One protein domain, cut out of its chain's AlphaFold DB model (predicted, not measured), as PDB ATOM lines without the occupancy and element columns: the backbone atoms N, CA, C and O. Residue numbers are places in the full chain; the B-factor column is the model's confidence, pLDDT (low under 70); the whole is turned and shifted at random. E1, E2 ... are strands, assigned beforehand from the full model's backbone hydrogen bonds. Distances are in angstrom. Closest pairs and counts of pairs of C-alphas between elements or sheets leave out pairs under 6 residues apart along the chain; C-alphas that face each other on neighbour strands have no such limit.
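This is residues 6 to 113 of the 115 residues of the protein "Hypothetical protein" of Rotaria magnacalcarata (UniProt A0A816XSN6). This is a small closed barrel of five strands, E1, E2, E6, E5 and E4 round the ring, with E3 paired onto E1 from outside the ring. The far ends of E4 and E5 run out past the barrel as a hairpin arm, whose tip, residues 86 to 91, sticks out; Asn 49, in the long loop of residues 41 to 67, lies at the opposite end. The 108 printed residues hold six named strands, E1 to E6 in chain order, in a mixed sheet, and no named helix: the class is all strand. The whole is compact, with a radius of gyration of the C-alphas of 13.9 A, yet elongated, spanning 44 by 24 by 23 A.

Find C-alpha 6 at (175.940, 159.229, 157.987), where E1, residues 6 to 16, begins; it spans 23.8 A and bends by 87 degrees at residue 11. E2 is residues 28 to 31 and E3 residues 37 to 40. E4, residues 68 to 85, spans 25.1 A and bends by 124 degrees at residue 72. E5, residues 92 to 101, spans 29.3 A. E6, residues 106 to 112, ends at C-alpha 112, (174.624, 152.660, 176.000).

E4, E5 and E6 form a meander, each strand the antiparallel neighbour of the one before; look at N 82 and O 95, 2.8 A, and N 98 and O 109, 3.0 A. E6 and E2 are parallel, with N 110 and O 30 at 3.0 A. The hairpin E1 and E2 has N 15 and O 29 at 3.0 A. Antiparallel E4 and E1 close the ring, with N 69 and O 12 at 3.1 A. E3 is antiparallel to E1, with N 8 and O 39 at 2.9 A; E3 and E5 are apart.

The C-alphas farthest apart, of Asn 49 and Gly 90, are 44.5 A apart. The printed part has no cut; the links E1 to E2 and E3 to E4 are long. Its mean pLDDT is 75.7, with residues 21 to 26, 42 to 59, 62 and 66 to 68 under 70.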
ATOM      1  N   THR A   6     176.493 160.539 158.339       73.31
ATOM      2  CA  THR A   6     175.940 159.229 157.987       73.31
ATOM      3  C   THR A   6     176.710 158.159 158.750       73.31
ATOM      4  O   THR A   6     177.946 158.168 158.769       73.31
ATOM      5  N   ILE A   7     175.987 157.244 159.392       79.31
ATOM      6  CA  ILE A   7     176.570 156.108 160.107       79.31
ATOM      7  C   ILE A   7     176.011 154.799 159.568       79.31
ATOM      8  O   ILE A   7     174.849 154.721 159.177       79.31
ATOM      9  N   ILE A   8     176.851 153.775 159.595       80.06
ATOM     10  CA  ILE A   8     176.480 152.389 159.331       80.06
ATOM     11  C   ILE A   8     176.535 151.664 160.672       80.06
ATOM     12  O   ILE A   8     177.553 151.743 161.366       80.06
ATOM     13  N   ILE A   9     175.449 150.986 161.045       81.19
ATOM     14  CA  ILE A   9     175.380 150.164 162.260       81.19
ATOM     15  C   ILE A   9     175.149 148.716 161.868       81.19
ATOM     16  O   ILE A   9     174.256 148.409 161.083       81.19
ATOM     17  N   GLU A  10     175.930 147.820 162.459       82.12
ATOM     18  CA  GLU A  10     175.936 146.404 162.113       82.12
ATOM     19  C   GLU A  10     175.876 145.565 163.379       82.12
ATOM     20  O   GLU A  10     176.608 145.829 164.331       82.12
ATOM     21  N   ASN A  11     175.039 144.525 163.380       83.25
ATOM     22  CA  ASN A  11     174.772 143.680 164.548       83.25
ATOM     23  C   ASN A  11     174.174 144.467 165.727       83.25
ATOM     24  O   ASN A  11     174.560 144.259 166.878       83.25
ATOM     25  N   GLY A  12     173.257 145.398 165.457       82.88
ATOM     26  CA  GLY A  12     172.421 145.996 166.497       82.88
ATOM     27  C   GLY A  12     171.253 145.069 166.848       82.88
ATOM     28  O   GLY A  12     170.738 144.370 165.975       82.88
ATOM     29  N   ARG A  13     170.817 145.061 168.113       83.00
ATOM     30  CA  ARG A  13     169.644 144.292 168.558       83.00
ATOM     31  C   ARG A  13     168.403 145.179 168.584       83.00
ATOM     32  O   ARG A  13     168.406 146.188 169.284       83.00
ATOM     33  N   ILE A  14     167.330 144.781 167.905       84.19
ATOM     34  CA  ILE A  14     166.042 145.490 167.986       84.19
ATOM     35  C   ILE A  14     165.306 145.112 169.273       84.19
ATOM     36  O   ILE A  14     165.219 143.932 169.625       84.19
ATOM     37  N   GLN A  15     164.729 146.107 169.946       83.25
ATOM     38  CA  GLN A  15     163.796 145.912 171.055       83.25
ATOM     39  C   GLN A  15     162.660 146.941 171.020       83.25
ATOM     40  O   GLN A  15     162.794 148.004 170.413       83.25
ATOM     41  N   LYS A  16     161.527 146.641 171.673       83.69
ATOM     42  CA  LYS A  16     160.438 147.616 171.856       83.69
ATOM     43  C   LYS A  16     160.976 148.828 172.627       83.69
ATOM     44  O   LYS A  16     161.623 148.659 173.661       83.69
ATOM     45  N   SER A  17     160.710 150.037 172.139       78.69
ATOM     46  CA  SER A  17     161.129 151.262 172.824       78.69
ATOM     47  C   SER A  17     160.448 151.384 174.186       78.69
ATOM     48  O   SER A  17     159.248 151.131 174.314       78.69
ATOM     49  N   ASN A  18     161.201 151.816 175.198       77.94
ATOM     50  CA  ASN A  18     160.657 152.077 176.528       77.94
ATOM     51  C   ASN A  18     159.708 153.281 176.480       77.94
ATOM     52  O   ASN A  18     160.129 154.384 176.140       77.94
ATOM     53  N   GLU A  19     158.444 153.072 176.841       76.44
ATOM     54  CA  GLU A  19     157.362 154.055 176.703       76.44
ATOM     55  C   GLU A  19     157.615 155.351 177.487       76.44
ATOM     56  O   GLU A  19     157.218 156.415 177.024       76.44
ATOM     57  N   ASN A  20     158.382 155.294 178.581       72.19
ATOM     58  CA  ASN A  20     158.771 156.474 179.365       72.19
ATOM     59  C   ASN A  20     159.780 157.386 178.648       72.19
ATOM     60  O   ASN A  20     160.019 158.515 179.067       72.19
ATOM     61  N   TYR A  21     160.422 156.883 177.594       65.31
ATOM     62  CA  TYR A  21     161.546 157.533 176.919       65.31
ATOM     63  C   TYR A  21     161.433 157.524 175.393       65.31
ATOM     64  O   TYR A  21     162.361 157.930 174.691       65.31
ATOM     65  N   ARG A  22     160.321 157.004 174.878       61.56
ATOM     66  CA  ARG A  22     160.063 156.805 173.459       61.56
ATOM     67  C   ARG A  22     159.617 158.126 172.833       61.56
ATOM     68  O   ARG A  22     158.712 158.778 173.344       61.56
ATOM     69  N   THR A  23     160.197 158.493 171.692       56.88
ATOM     70  CA  THR A  23     159.645 159.569 170.853       56.88
ATOM     71  C   THR A  23     158.439 159.048 170.067       56.88
ATOM     72  O   THR A  23     158.372 157.860 169.764       56.88
ATOM     73  N   ALA A  24     157.499 159.911 169.673       58.72
ATOM     74  CA  ALA A  24     156.286 159.500 168.944       58.72
ATOM     75  C   ALA A  24     156.547 158.764 167.606       58.72
ATOM     76  O   ALA A  24     155.625 158.231 167.002       58.72
ATOM     77  N   TYR A  25     157.800 158.738 167.147       54.28
ATOM     78  CA  TYR A  25     158.185 158.350 165.797       54.28
ATOM     79  C   TYR A  25     158.682 156.909 165.645       54.28
ATOM     80  O   TYR A  25     158.843 156.472 164.514       54.28
ATOM     81  N   SER A  26     158.958 156.170 166.727       67.50
ATOM     82  CA  SER A  26     159.397 154.774 166.600       67.50
ATOM     83  C   SER A  26     158.892 153.902 167.741       67.50
ATOM     84  O   SER A  26     159.096 154.215 168.912       67.50
ATOM     85  N   LEU A  27     158.261 152.778 167.394       76.50
ATOM     86  CA  LEU A  27     157.850 151.739 168.345       76.50
ATOM     87  C   LEU A  27     159.028 150.855 168.796       76.50
ATOM     88  O   LEU A  27     158.919 150.176 169.821       76.50
ATOM     89  N   PHE A  28     160.141 150.885 168.058       77.88
ATOM     90  CA  PHE A  28     161.331 150.069 168.288       77.88
ATOM     91  C   PHE A  28     162.608 150.915 168.402       77.88
ATOM     92  O   PHE A  28     162.707 152.013 167.850       77.88
ATOM     93  N   GLU A  29     163.604 150.395 169.114       79.69
ATOM     94  CA  GLU A  29     164.948 150.967 169.205       79.69
ATOM     95  C   GLU A  29     166.020 149.918 168.900       79.69
ATOM     96  O   GLU A  29     165.846 148.729 169.182       79.69
ATOM     97  N   ILE A  30     167.149 150.371 168.350       82.69
ATOM     98  CA  ILE A  30     168.345 149.539 168.185       82.69
ATOM     99  C   ILE A  30     169.239 149.707 169.416       82.69
ATOM    100  O   ILE A  30     169.716 150.806 169.704       82.69
ATOM    101  N   ARG A  31     169.493 148.603 170.123       83.00
ATOM    102  CA  ARG A  31     170.438 148.489 171.235       83.00
ATOM    103  C   ARG A  31     171.779 147.964 170.733       83.00
ATOM    104  O   ARG A  31     171.840 146.910 170.098       83.00
ATOM    105  N   LEU A  32     172.860 148.657 171.081       85.06
ATOM    106  CA  LEU A  32     174.215 148.166 170.824       85.06
ATOM    107  C   LEU A  32     174.555 146.999 171.766       85.06
ATOM    108  O   LEU A  32     174.287 147.053 172.969       85.06
ATOM    109  N   VAL A  33     175.164 145.959 171.212       83.31
ATOM    110  CA  VAL A  33     175.632 144.750 171.898       83.31
ATOM    111  C   VAL A  33     177.138 144.564 171.677       83.31
ATOM    112  O   VAL A  33     177.784 145.349 170.983       83.31
ATOM    113  N   SER A  34     177.741 143.555 172.311       83.81
ATOM    114  CA  SER A  34     179.203 143.379 172.346       83.81
ATOM    115  C   SER A  34     179.862 143.222 170.972       83.81
ATOM    116  O   SER A  34     181.039 143.552 170.844       83.81
ATOM    117  N   ASN A  35     179.122 142.757 169.963       83.50
ATOM    118  CA  ASN A  35     179.575 142.577 168.584       83.50
ATOM    119  C   ASN A  35     179.024 143.635 167.609       83.50
ATOM    120  O   ASN A  35     179.135 143.451 166.392       83.50
ATOM    121  N   THR A  36     178.431 144.725 168.113       84.94
ATOM    122  CA  THR A  36     177.964 145.819 167.259       84.94
ATOM    123  C   THR A  36     179.143 146.605 166.690       84.94
ATOM    124  O   THR A  36     180.016 147.052 167.435       84.94
ATOM    125  N   ASN A  37     179.157 146.796 165.372       80.00
ATOM    126  CA  ASN A  37     180.116 147.653 164.677       80.00
ATOM    127  C   ASN A  37     179.415 148.946 164.242       80.00
ATOM    128  O   ASN A  37     178.284 148.902 163.760       80.00
ATOM    129  N   ILE A  38     180.071 150.090 164.445       82.62
ATOM    130  CA  ILE A  38     179.583 151.397 163.997       82.62
ATOM    131  C   ILE A  38     180.678 152.040 163.160       82.62
ATOM    132  O   ILE A  38     181.811 152.178 163.624       82.62
ATOM    133  N   GLN A  39     180.328 152.470 161.953       81.44
ATOM    134  CA  GLN A  39     181.249 153.135 161.038       81.44
ATOM    135  C   GLN A  39     180.689 154.491 160.634       81.44
ATOM    136  O   GLN A  39     179.515 154.617 160.292       81.44
ATOM    137  N   LEU A  40     181.545 155.512 160.654       77.25
ATOM    138  CA  LEU A  40     181.245 156.787 160.014       77.25
ATOM    139  C   LEU A  40     181.426 156.615 158.511       77.25
ATOM    140  O   LEU A  40     182.516 156.275 158.047       77.25
ATOM    141  N   TYR A  41     180.371 156.876 157.751       73.88
ATOM    142  CA  TYR A  41     180.480 156.882 156.307       73.88
ATOM    143  C   TYR A  41     181.147 158.184 155.841       73.88
ATOM    144  O   TYR A  41     180.873 159.264 156.367       73.88
ATOM    145  N   LYS A  42     182.064 158.087 154.866       68.81
ATOM    146  CA  LYS A  42     182.858 159.241 154.393       68.81
ATOM    147  C   LYS A  42     182.001 160.341 153.763       68.81
ATOM    148  O   LYS A  42     182.410 161.499 153.776       68.81
ATOM    149  N   SER A  43     180.839 159.989 153.219       64.19
ATOM    150  CA  SER A  43     179.874 160.953 152.691       64.19
ATOM    151  C   SER A  43     178.829 161.302 153.748       64.19
ATOM    152  O   SER A  43     178.287 160.416 154.404       64.19
ATOM    153  N   ASN A  44     178.492 162.588 153.859       60.12
ATOM    154  CA  ASN A  44     177.345 163.066 154.645       60.12
ATOM    155  C   ASN A  44     176.008 162.901 153.888       60.12
ATOM    156  O   ASN A  44     174.959 163.304 154.383       60.12
ATOM    157  N   ILE A  45     176.060 162.369 152.663       58.12
ATOM    158  CA  ILE A  45     174.904 162.101 151.811       58.12
ATOM    159  C   ILE A  45     174.591 160.613 151.941       58.12
ATOM    160  O   ILE A  45     175.451 159.772 151.660       58.12
ATOM    161  N   PHE A  46     173.377 160.309 152.393       54.06
ATOM    162  CA  PHE A  46     172.808 158.966 152.351       54.06
ATOM    163  C   PHE A  46     172.806 158.455 150.900       54.06
ATOM    164  O   PHE A  46     172.391 159.178 149.996       54.06
ATOM    165  N   ASN A  47     173.308 157.243 150.663       60.66
ATOM    166  CA  ASN A  47     173.302 156.628 149.338       60.66
ATOM    167  C   ASN A  47     172.775 155.190 149.464       60.66
ATOM    168  O   ASN A  47     173.564 154.318 149.827       60.66
ATOM    169  N   PRO A  48     171.506 154.935 149.088       53.09
ATOM    170  CA  PRO A  48     170.855 153.632 149.261       53.09
ATOM    171  C   PRO A  48     171.476 152.514 148.405       53.09
ATOM    172  O   PRO A  48     171.124 151.346 148.531       53.09
ATOM    173  N   ASN A  49     172.412 152.848 147.507       51.06
ATOM    174  CA  ASN A  49     173.046 151.908 146.581       51.06
ATOM    175  C   ASN A  49     174.481 151.528 146.979       51.06
ATOM    176  O   ASN A  49     175.205 150.923 146.177       51.06
ATOM    177  N   ILE A  50     174.943 151.880 148.183       55.47
ATOM    178  CA  ILE A  50     176.262 151.444 148.653       55.47
ATOM    179  C   ILE A  50     176.229 149.930 148.860       55.47
ATOM    180  O   ILE A  50     175.623 149.410 149.791       55.47
ATOM    181  N   LYS A  51     176.967 149.196 148.022       47.72
ATOM    182  CA  LYS A  51     177.240 147.778 148.264       47.72
ATOM    183  C   LYS A  51     178.264 147.639 149.390       47.72
ATOM    184  O   LYS A  51     179.456 147.471 149.133       47.72
ATOM    185  N   ILE A  52     177.802 147.705 150.636       50.38
ATOM    186  CA  ILE A  52     178.599 147.288 151.792       50.38
ATOM    187  C   ILE A  52     178.812 145.780 151.655       50.38
ATOM    188  O   ILE A  52     177.867 145.003 151.511       50.38
ATOM    189  N   THR A  53     180.071 145.362 151.596       40.53
ATOM    190  CA  THR A  53     180.483 143.990 151.301       40.53
ATOM    191  C   THR A  53     179.783 142.990 152.229       40.53
ATOM    192  O   THR A  53     180.082 142.898 153.415       40.53
ATOM    193  N   LYS A  54     178.849 142.223 151.649       41.91
ATOM    194  CA  LYS A  54     178.197 141.025 152.204       41.91
ATOM    195  C   LYS A  54     177.566 141.218 153.596       41.91
ATOM    196  O   LYS A  54     177.846 140.454 154.518       41.91
ATOM    197  N   ARG A  55     176.694 142.217 153.750       47.72
ATOM    198  CA  ARG A  55     175.862 142.407 154.951       47.72
ATOM    199  C   ARG A  55     174.412 142.649 154.543       47.72
ATOM    200  O   ARG A  55     174.163 143.420 153.623       47.72
ATOM    201  N   THR A  56     173.472 141.966 155.190       53.62
ATOM    202  CA  THR A  56     172.037 142.189 154.968       53.62
ATOM    203  C   THR A  56     171.650 143.489 155.672       53.62
ATOM    204  O   THR A  56     171.495 143.522 156.892       53.62
ATOM    205  N   ILE A  57     171.607 144.580 154.912       59.59
ATOM    206  CA  ILE A  57     171.037 145.858 155.343       59.59
ATOM    207  C   ILE A  57     169.534 145.767 155.098       59.59
ATOM    208  O   ILE A  57     169.116 145.299 154.040       59.59
ATOM    209  N   HIS A  58     168.740 146.160 156.085       64.06
ATOM    210  CA  HIS A  58     167.285 146.126 156.008       64.06
ATOM    211  C   HIS A  58     166.712 147.541 155.969       64.06
ATOM    212  O   HIS A  58     167.201 148.425 156.682       64.06
ATOM    213  N   ASP A  59     165.635 147.705 155.199       69.12
ATOM    214  CA  ASP A  59     164.774 148.886 155.236       69.12
ATOM    215  C   ASP A  59     164.317 149.145 156.675       69.12
ATOM    216  O   ASP A  59     163.901 148.215 157.380       69.12
ATOM    217  N   ILE A  60     164.332 150.410 157.108       73.75
ATOM    218  CA  ILE A  60     163.932 150.798 158.471       73.75
ATOM    219  C   ILE A  60     162.522 150.291 158.821       73.75
ATOM    220  O   ILE A  60     162.249 149.925 159.966       73.75
ATOM    221  N   THR A  61     161.620 150.230 157.844       72.88
ATOM    222  CA  THR A  61     160.233 149.785 158.058       72.88
ATOM    223  C   THR A  61     160.067 148.268 158.164       72.88
ATOM    224  O   THR A  61     159.035 147.806 158.648       72.88
ATOM    225  N   GLN A  62     161.073 147.482 157.770       68.94
ATOM    226  CA  GLN A  62     161.024 146.012 157.749       68.94
ATOM    227  C   GLN A  62     161.743 145.370 158.948       68.94
ATOM    228  O   GLN A  62     162.001 144.166 158.979       68.94
ATOM    229  N   LEU A  63     162.074 146.171 159.960       73.81
ATOM    230  CA  LEU A  63     162.810 145.741 161.141       73.81
ATOM    231  C   LEU A  63     161.913 144.944 162.105       73.81
ATOM    232  O   LEU A  63     160.969 145.472 162.692       73.81
ATOM    233  N   ALA A  64     162.231 143.660 162.301       71.19
ATOM    234  CA  ALA A  64     161.487 142.755 163.177       71.19
ATOM    235  C   ALA A  64     162.099 142.649 164.586       71.19
ATOM    236  O   ALA A  64     163.311 142.491 164.760       71.19
ATOM    237  N   ASN A  65     161.241 142.679 165.611       72.19
ATOM    238  CA  ASN A  65     161.650 142.541 167.010       72.19
ATOM    239  C   ASN A  65     162.439 141.240 167.258       72.19
ATOM    240  O   ASN A  65     162.089 140.183 166.740       72.19
ATOM    241  N   GLY A  66     163.482 141.311 168.088       67.19
ATOM    242  CA  GLY A  66     164.275 140.144 168.488       67.19
ATOM    243  C   GLY A  66     165.342 139.692 167.486       67.19
ATOM    244  O   GLY A  66     166.105 138.785 167.814       67.19
ATOM    245  N   SER A  67     165.445 140.334 166.319       69.69
ATOM    246  CA  SER A  67     166.459 140.021 165.304       69.69
ATOM    247  C   SER A  67     167.679 140.947 165.392       69.69
ATOM    248  O   SER A  67     167.583 142.090 165.853       69.69
ATOM    249  N   ASN A  68     168.832 140.451 164.932       68.00
ATOM    250  CA  ASN A  68     170.003 141.285 164.661       68.00
ATOM    251  C   ASN A  68     169.838 141.930 163.288       68.00
ATOM    252  O   ASN A  68     169.523 141.231 162.328       68.00
ATOM    253  N   VAL A  69     170.084 143.234 163.191       74.50
ATOM    254  CA  VAL A  69     169.899 143.980 161.939       74.50
ATOM    255  C   VAL A  69     171.070 144.909 161.649       74.50
ATOM    256  O   VAL A  69     171.776 145.356 162.563       74.50
ATOM    257  N   GLY A  70     171.266 145.187 160.361       73.12
ATOM    258  CA  GLY A  70     172.016 146.336 159.870       73.12
ATOM    259  C   GLY A  70     171.066 147.337 159.212       73.12
ATOM    260  O   GLY A  70     170.117 146.930 158.545       73.12
ATOM    261  N   THR A  71     171.300 148.630 159.418       76.00
ATOM    262  CA  THR A  71     170.536 149.717 158.784       76.00
ATOM    263  C   THR A  71     171.441 150.938 158.597       76.00
ATOM    264  O   THR A  71     172.452 151.085 159.297       76.00
ATOM    265  N   GLU A  72     171.092 151.799 157.648       78.88
ATOM    266  CA  GLU A  72     171.789 153.045 157.333       78.88
ATOM    267  C   GLU A  72     170.799 154.209 157.268       78.88
ATOM    268  O   GLU A  72     169.628 154.033 156.962       78.88
ATOM    269  N   GLY A  73     171.263 155.416 157.583       81.62
ATOM    270  CA  GLY A  73     170.425 156.608 157.533       81.62
ATOM    271  C   GLY A  73     171.174 157.863 157.968       81.62
ATOM    272  O   GLY A  73     172.219 157.797 158.626       81.62
ATOM    273  N   GLN A  74     170.645 159.026 157.599       83.81
ATOM    274  CA  GLN A  74     171.175 160.319 158.029       83.81
ATOM    275  C   GLN A  74     170.736 160.618 159.466       83.81
ATOM    276  O   GLN A  74     169.556 160.479 159.783       83.81
ATOM    277  N   ILE A  75     171.653 161.079 160.327       88.25
ATOM    278  CA  ILE A  75     171.291 161.558 161.671       88.25
ATOM    279  C   ILE A  75     170.519 162.876 161.545       88.25
ATOM    280  O   ILE A  75     171.106 163.914 161.231       88.25
ATOM    281  N   ILE A  76     169.221 162.829 161.840       90.38
ATOM    282  CA  ILE A  76     168.313 163.985 161.809       90.38
ATOM    283  C   ILE A  76     168.054 164.575 163.200       90.38
ATOM    284  O   ILE A  76     167.571 165.699 163.304       90.38
ATOM    285  N   ASN A  77     168.376 163.839 164.271       89.56
ATOM    286  CA  ASN A  77     168.301 164.340 165.641       89.56
ATOM    287  C   ASN A  77     169.334 163.659 166.561       89.56
ATOM    288  O   ASN A  77     169.564 162.453 166.456       89.56
ATOM    289  N   ASP A  78     169.921 164.418 167.491       90.88
ATOM    290  CA  ASP A  78     170.822 163.939 168.553       90.88
ATOM    291  C   ASP A  78     170.377 164.564 169.878       90.88
ATOM    292  O   ASP A  78     170.612 165.745 170.130       90.88
ATOM    293  N   ASN A  79     169.739 163.763 170.734       83.44
ATOM    294  CA  ASN A  79     169.219 164.226 172.024       83.44
ATOM    295  C   ASN A  79     170.313 164.340 173.103       83.44
ATOM    296  O   ASN A  79     170.012 164.617 174.263       83.44
ATOM    297  N   GLY A  80     171.581 164.099 172.756       83.00
ATOM    298  CA  GLY A  80     172.689 164.137 173.698       83.00
ATOM    299  C   GLY A  80     172.692 162.967 174.686       83.00
ATOM    300  O   GLY A  80     171.994 161.962 174.525       83.00
ATOM    301  N   VAL A  81     173.555 163.071 175.697       87.25
ATOM    302  CA  VAL A  81     173.705 162.044 176.738       87.25
ATOM    303  C   VAL A  81     172.684 162.292 177.845       87.25
ATOM    304  O   VAL A  81     172.570 163.404 178.348       87.25
ATOM    305  N   SER A  82     171.977 161.239 178.244       87.00
ATOM    306  CA  SER A  82     171.042 161.226 179.368       87.00
ATOM    307  C   SER A  82     171.347 160.057 180.301       87.00
ATOM    308  O   SER A  82     171.847 159.013 179.875       87.00
ATOM    309  N   THR A  83     171.030 160.232 181.577       88.44
ATOM    310  CA  THR A  83     171.162 159.192 182.597       88.44
ATOM    311  C   THR A  83     169.821 158.489 182.781       88.44
ATOM    312  O   THR A  83     168.778 159.139 182.820       88.44
ATOM    313  N   THR A  84     169.828 157.164 182.888       80.06
ATOM    314  CA  THR A  84     168.636 156.366 183.196       80.06
ATOM    315  C   THR A  84     168.950 155.339 184.274       80.06
ATOM    316  O   THR A  84     170.083 154.864 184.380       80.06
ATOM    317  N   THR A  85     167.943 155.013 185.077       80.44
ATOM    318  CA  THR A  85     168.062 154.092 186.205       80.44
ATOM    319  C   THR A  85     167.224 152.858 185.927       80.44
ATOM    320  O   THR A  85     166.053 152.945 185.553       80.44
ATOM    321  N   SER A  86     167.848 151.698 186.084       76.44
ATOM    322  CA  SER A  86     167.205 150.401 185.973       76.44
ATOM    323  C   SER A  86     166.161 150.232 187.070       76.44
ATOM    324  O   SER A  86     166.442 150.394 188.256       76.44
ATOM    325  N   GLN A  87     164.945 149.878 186.661       76.19
ATOM    326  CA  GLN A  87     163.828 149.641 187.577       76.19
ATOM    327  C   GLN A  87     163.979 148.326 188.354       76.19
ATOM    328  O   GLN A  87     163.325 148.150 189.375       76.19
ATOM    329  N   THR A  88     164.822 147.404 187.878       72.50
ATOM    330  CA  THR A  88     164.987 146.072 188.477       72.50
ATOM    331  C   THR A  88     166.053 146.017 189.562       72.50
ATOM    332  O   THR A  88     165.908 145.247 190.502       72.50
ATOM    333  N   ASP A  89     167.128 146.797 189.442       74.12
ATOM    334  CA  ASP A  89     168.284 146.721 190.354       74.12
ATOM    335  C   ASP A  89     168.817 148.095 190.799       74.12
ATOM    336  O   ASP A  89     169.845 148.172 191.468       74.12
ATOM    337  N   GLY A  90     168.148 149.192 190.423       82.69
ATOM    338  CA  GLY A  90     168.543 150.553 190.790       82.69
ATOM    339  C   GLY A  90     169.846 151.031 190.145       82.69
ATOM    340  O   GLY A  90     170.324 152.119 190.463       82.69
ATOM    341  N   SER A  91     170.443 150.246 189.245       79.38
ATOM    342  CA  SER A  91     171.702 150.616 188.609       79.38
ATOM    343  C   SER A  91     171.517 151.764 187.617       79.38
ATOM    344  O   SER A  91     170.520 151.857 186.898       79.38
ATOM    345  N   THR A  92     172.497 152.663 187.585       82.44
ATOM    346  CA  THR A  92     172.464 153.866 186.752       82.44
ATOM    347  C   THR A  92     173.352 153.694 185.527       82.44
ATOM    348  O   THR A  92     174.511 153.292 185.642       82.44
ATOM    349  N   PHE A  93     172.822 154.046 184.357       81.88
ATOM    350  CA  PHE A  93     173.514 153.968 183.073       81.88
ATOM    351  C   PHE A  93     173.420 155.292 182.326       81.88
ATOM    352  O   PHE A  93     172.424 156.013 182.434       81.88
ATOM    353  N   GLN A  94     174.434 155.581 181.515       86.56
ATOM    354  CA  GLN A  94     174.351 156.664 180.546       86.56
ATOM    355  C   GLN A  94     173.945 156.100 179.194       86.56
ATOM    356  O   GLN A  94     174.442 155.065 178.743       86.56
ATOM    357  N   ARG A  95     173.066 156.827 178.515       87.62
ATOM    358  CA  ARG A  95     172.692 156.534 177.139       87.62
ATOM    359  C   ARG A  95     172.653 157.794 176.295       87.62
ATOM    360  O   ARG A  95     172.371 158.880 176.794       87.62
ATOM    361  N   ARG A  96     172.863 157.638 174.996       88.44
ATOM    362  CA  ARG A  96     172.596 158.658 173.981       88.44
ATOM    363  C   ARG A  96     171.575 158.108 173.001       88.44
ATOM    364  O   ARG A  96     171.739 156.991 172.516       88.44
ATOM    365  N   SER A  97     170.543 158.892 172.717       86.81
ATOM    366  CA  SER A  97     169.542 158.559 171.703       86.81
ATOM    367  C   SER A  97     169.757 159.447 170.489       86.81
ATOM    368  O   SER A  97     169.708 160.673 170.607       86.81
ATOM    369  N   ILE A  98     169.957 158.829 169.330       90.69
ATOM    370  CA  ILE A  98     170.006 159.518 168.037       90.69
ATOM    371  C   ILE A  98     168.873 159.004 167.151       90.69
ATOM    372  O   ILE A  98     168.498 157.837 167.248       90.69
ATOM    373  N   GLN A  99     168.328 159.865 166.296       89.38
ATOM    374  CA  GLN A  99     167.346 159.476 165.290       89.38
ATOM    375  C   GLN A  99     168.002 159.505 163.916       89.38
ATOM    376  O   GLN A  99     168.587 160.524 163.538       89.38
ATOM    377  N   ILE A 100     167.875 158.404 163.178       87.38
ATOM    378  CA  ILE A 100     168.283 158.331 161.777       87.38
ATOM    379  C   ILE A 100     167.064 158.236 160.860       87.38
ATOM    380  O   ILE A 100     166.004 157.755 161.274       87.38
ATOM    381  N   GLN A 101     167.226 158.712 159.629       86.69
ATOM    382  CA  GLN A 101     166.227 158.658 158.568       86.69
ATOM    383  C   GLN A 101     166.843 158.120 157.270       86.69
ATOM    384  O   GLN A 101     167.933 158.553 156.890       86.69
ATOM    385  N   ASP A 102     166.115 157.239 156.588       84.19
ATOM    386  CA  ASP A 102     166.343 156.842 155.196       84.19
ATOM    387  C   ASP A 102     165.099 157.169 154.339       84.19
ATOM    388  O   ASP A 102     164.188 157.886 154.773       84.19
ATOM    389  N   GLU A 103     165.067 156.683 153.099       80.00
ATOM    390  CA  GLU A 103     163.923 156.851 152.191       80.00
ATOM    391  C   GLU A 103     162.672 156.060 152.607       80.00
ATOM    392  O   GLU A 103     161.564 156.392 152.187       80.00
ATOM    393  N   THR A 104     162.827 155.052 153.465       81.69
ATOM    394  CA  THR A 104     161.749 154.166 153.917       81.69
ATOM    395  C   THR A 104     161.110 154.646 155.221       81.69
ATOM    396  O   THR A 104     159.915 154.437 155.430       81.69
ATOM    397  N   GLY A 105     161.860 155.313 156.106       82.50
ATOM    398  CA  GLY A 105     161.343 155.768 157.394       82.50
ATOM    399  C   GLY A 105     162.375 156.371 158.348       82.50
ATOM    400  O   GLY A 105     163.454 156.822 157.970       82.50
ATOM    401  N   LYS A 106     162.000 156.431 159.634       86.94
ATOM    402  CA  LYS A 106     162.816 156.977 160.732       86.94
ATOM    403  C   LYS A 106     162.910 155.970 161.873       86.94
ATOM    404  O   LYS A 106     161.905 155.357 162.219       86.94
ATOM    405  N   ILE A 107     164.070 155.865 162.521       86.00
ATOM    406  CA  ILE A 107     164.259 155.013 163.707       86.00
ATOM    407  C   ILE A 107     165.162 155.665 164.755       86.00
ATOM    408  O   ILE A 107     166.053 156.452 164.432       86.00
ATOM    409  N   ASN A 108     164.930 155.324 166.028       87.88
ATOM    410  CA  ASN A 108     165.804 155.699 167.137       87.88
ATOM    411  C   ASN A 108     166.871 154.625 167.393       87.88
ATOM    412  O   ASN A 108     166.574 153.433 167.506       87.88
ATOM    413  N   ILE A 109     168.109 155.069 167.572       85.62
ATOM    414  CA  ILE A 109     169.241 154.249 168.001       85.62
ATOM    415  C   ILE A 109     169.627 154.670 169.414       85.62
ATOM    416  O   ILE A 109     169.924 155.844 169.661       85.62
ATOM    417  N   THR A 110     169.675 153.694 170.321       86.50
ATOM    418  CA  THR A 110     170.052 153.901 171.719       86.50
ATOM    419  C   THR A 110     171.449 153.335 171.966       86.50
ATOM    420  O   THR A 110     171.680 152.123 171.994       86.50
ATOM    421  N   ILE A 111     172.395 154.245 172.178       85.44
ATOM    422  CA  ILE A 111     173.793 153.960 172.497       85.44
ATOM    423  C   ILE A 111     173.923 153.929 174.014       85.44
ATOM    424  O   ILE A 111     173.654 154.933 174.666       85.44
ATOM    425  N   TRP A 112     174.362 152.806 174.569       82.88
ATOM    426  CA  TRP A 112     174.624 152.660 176.000       82.88
ATOM    427  C   TRP A 112     176.122 152.769 176.259       82.88
ATOM    428  O   TRP A 112     176.918 152.244 175.475       82.88
ATOM    429  N   ASN A 113     176.522 153.424 177.350       78.81
ATOM    430  CA  ASN A 113     177.906 153.314 177.791       78.81
ATOM    431  C   ASN A 113     178.196 151.865 178.215       78.81
ATOM    432  O   ASN A 113     177.345 151.182 178.790       78.81
TER     433      ASN A 113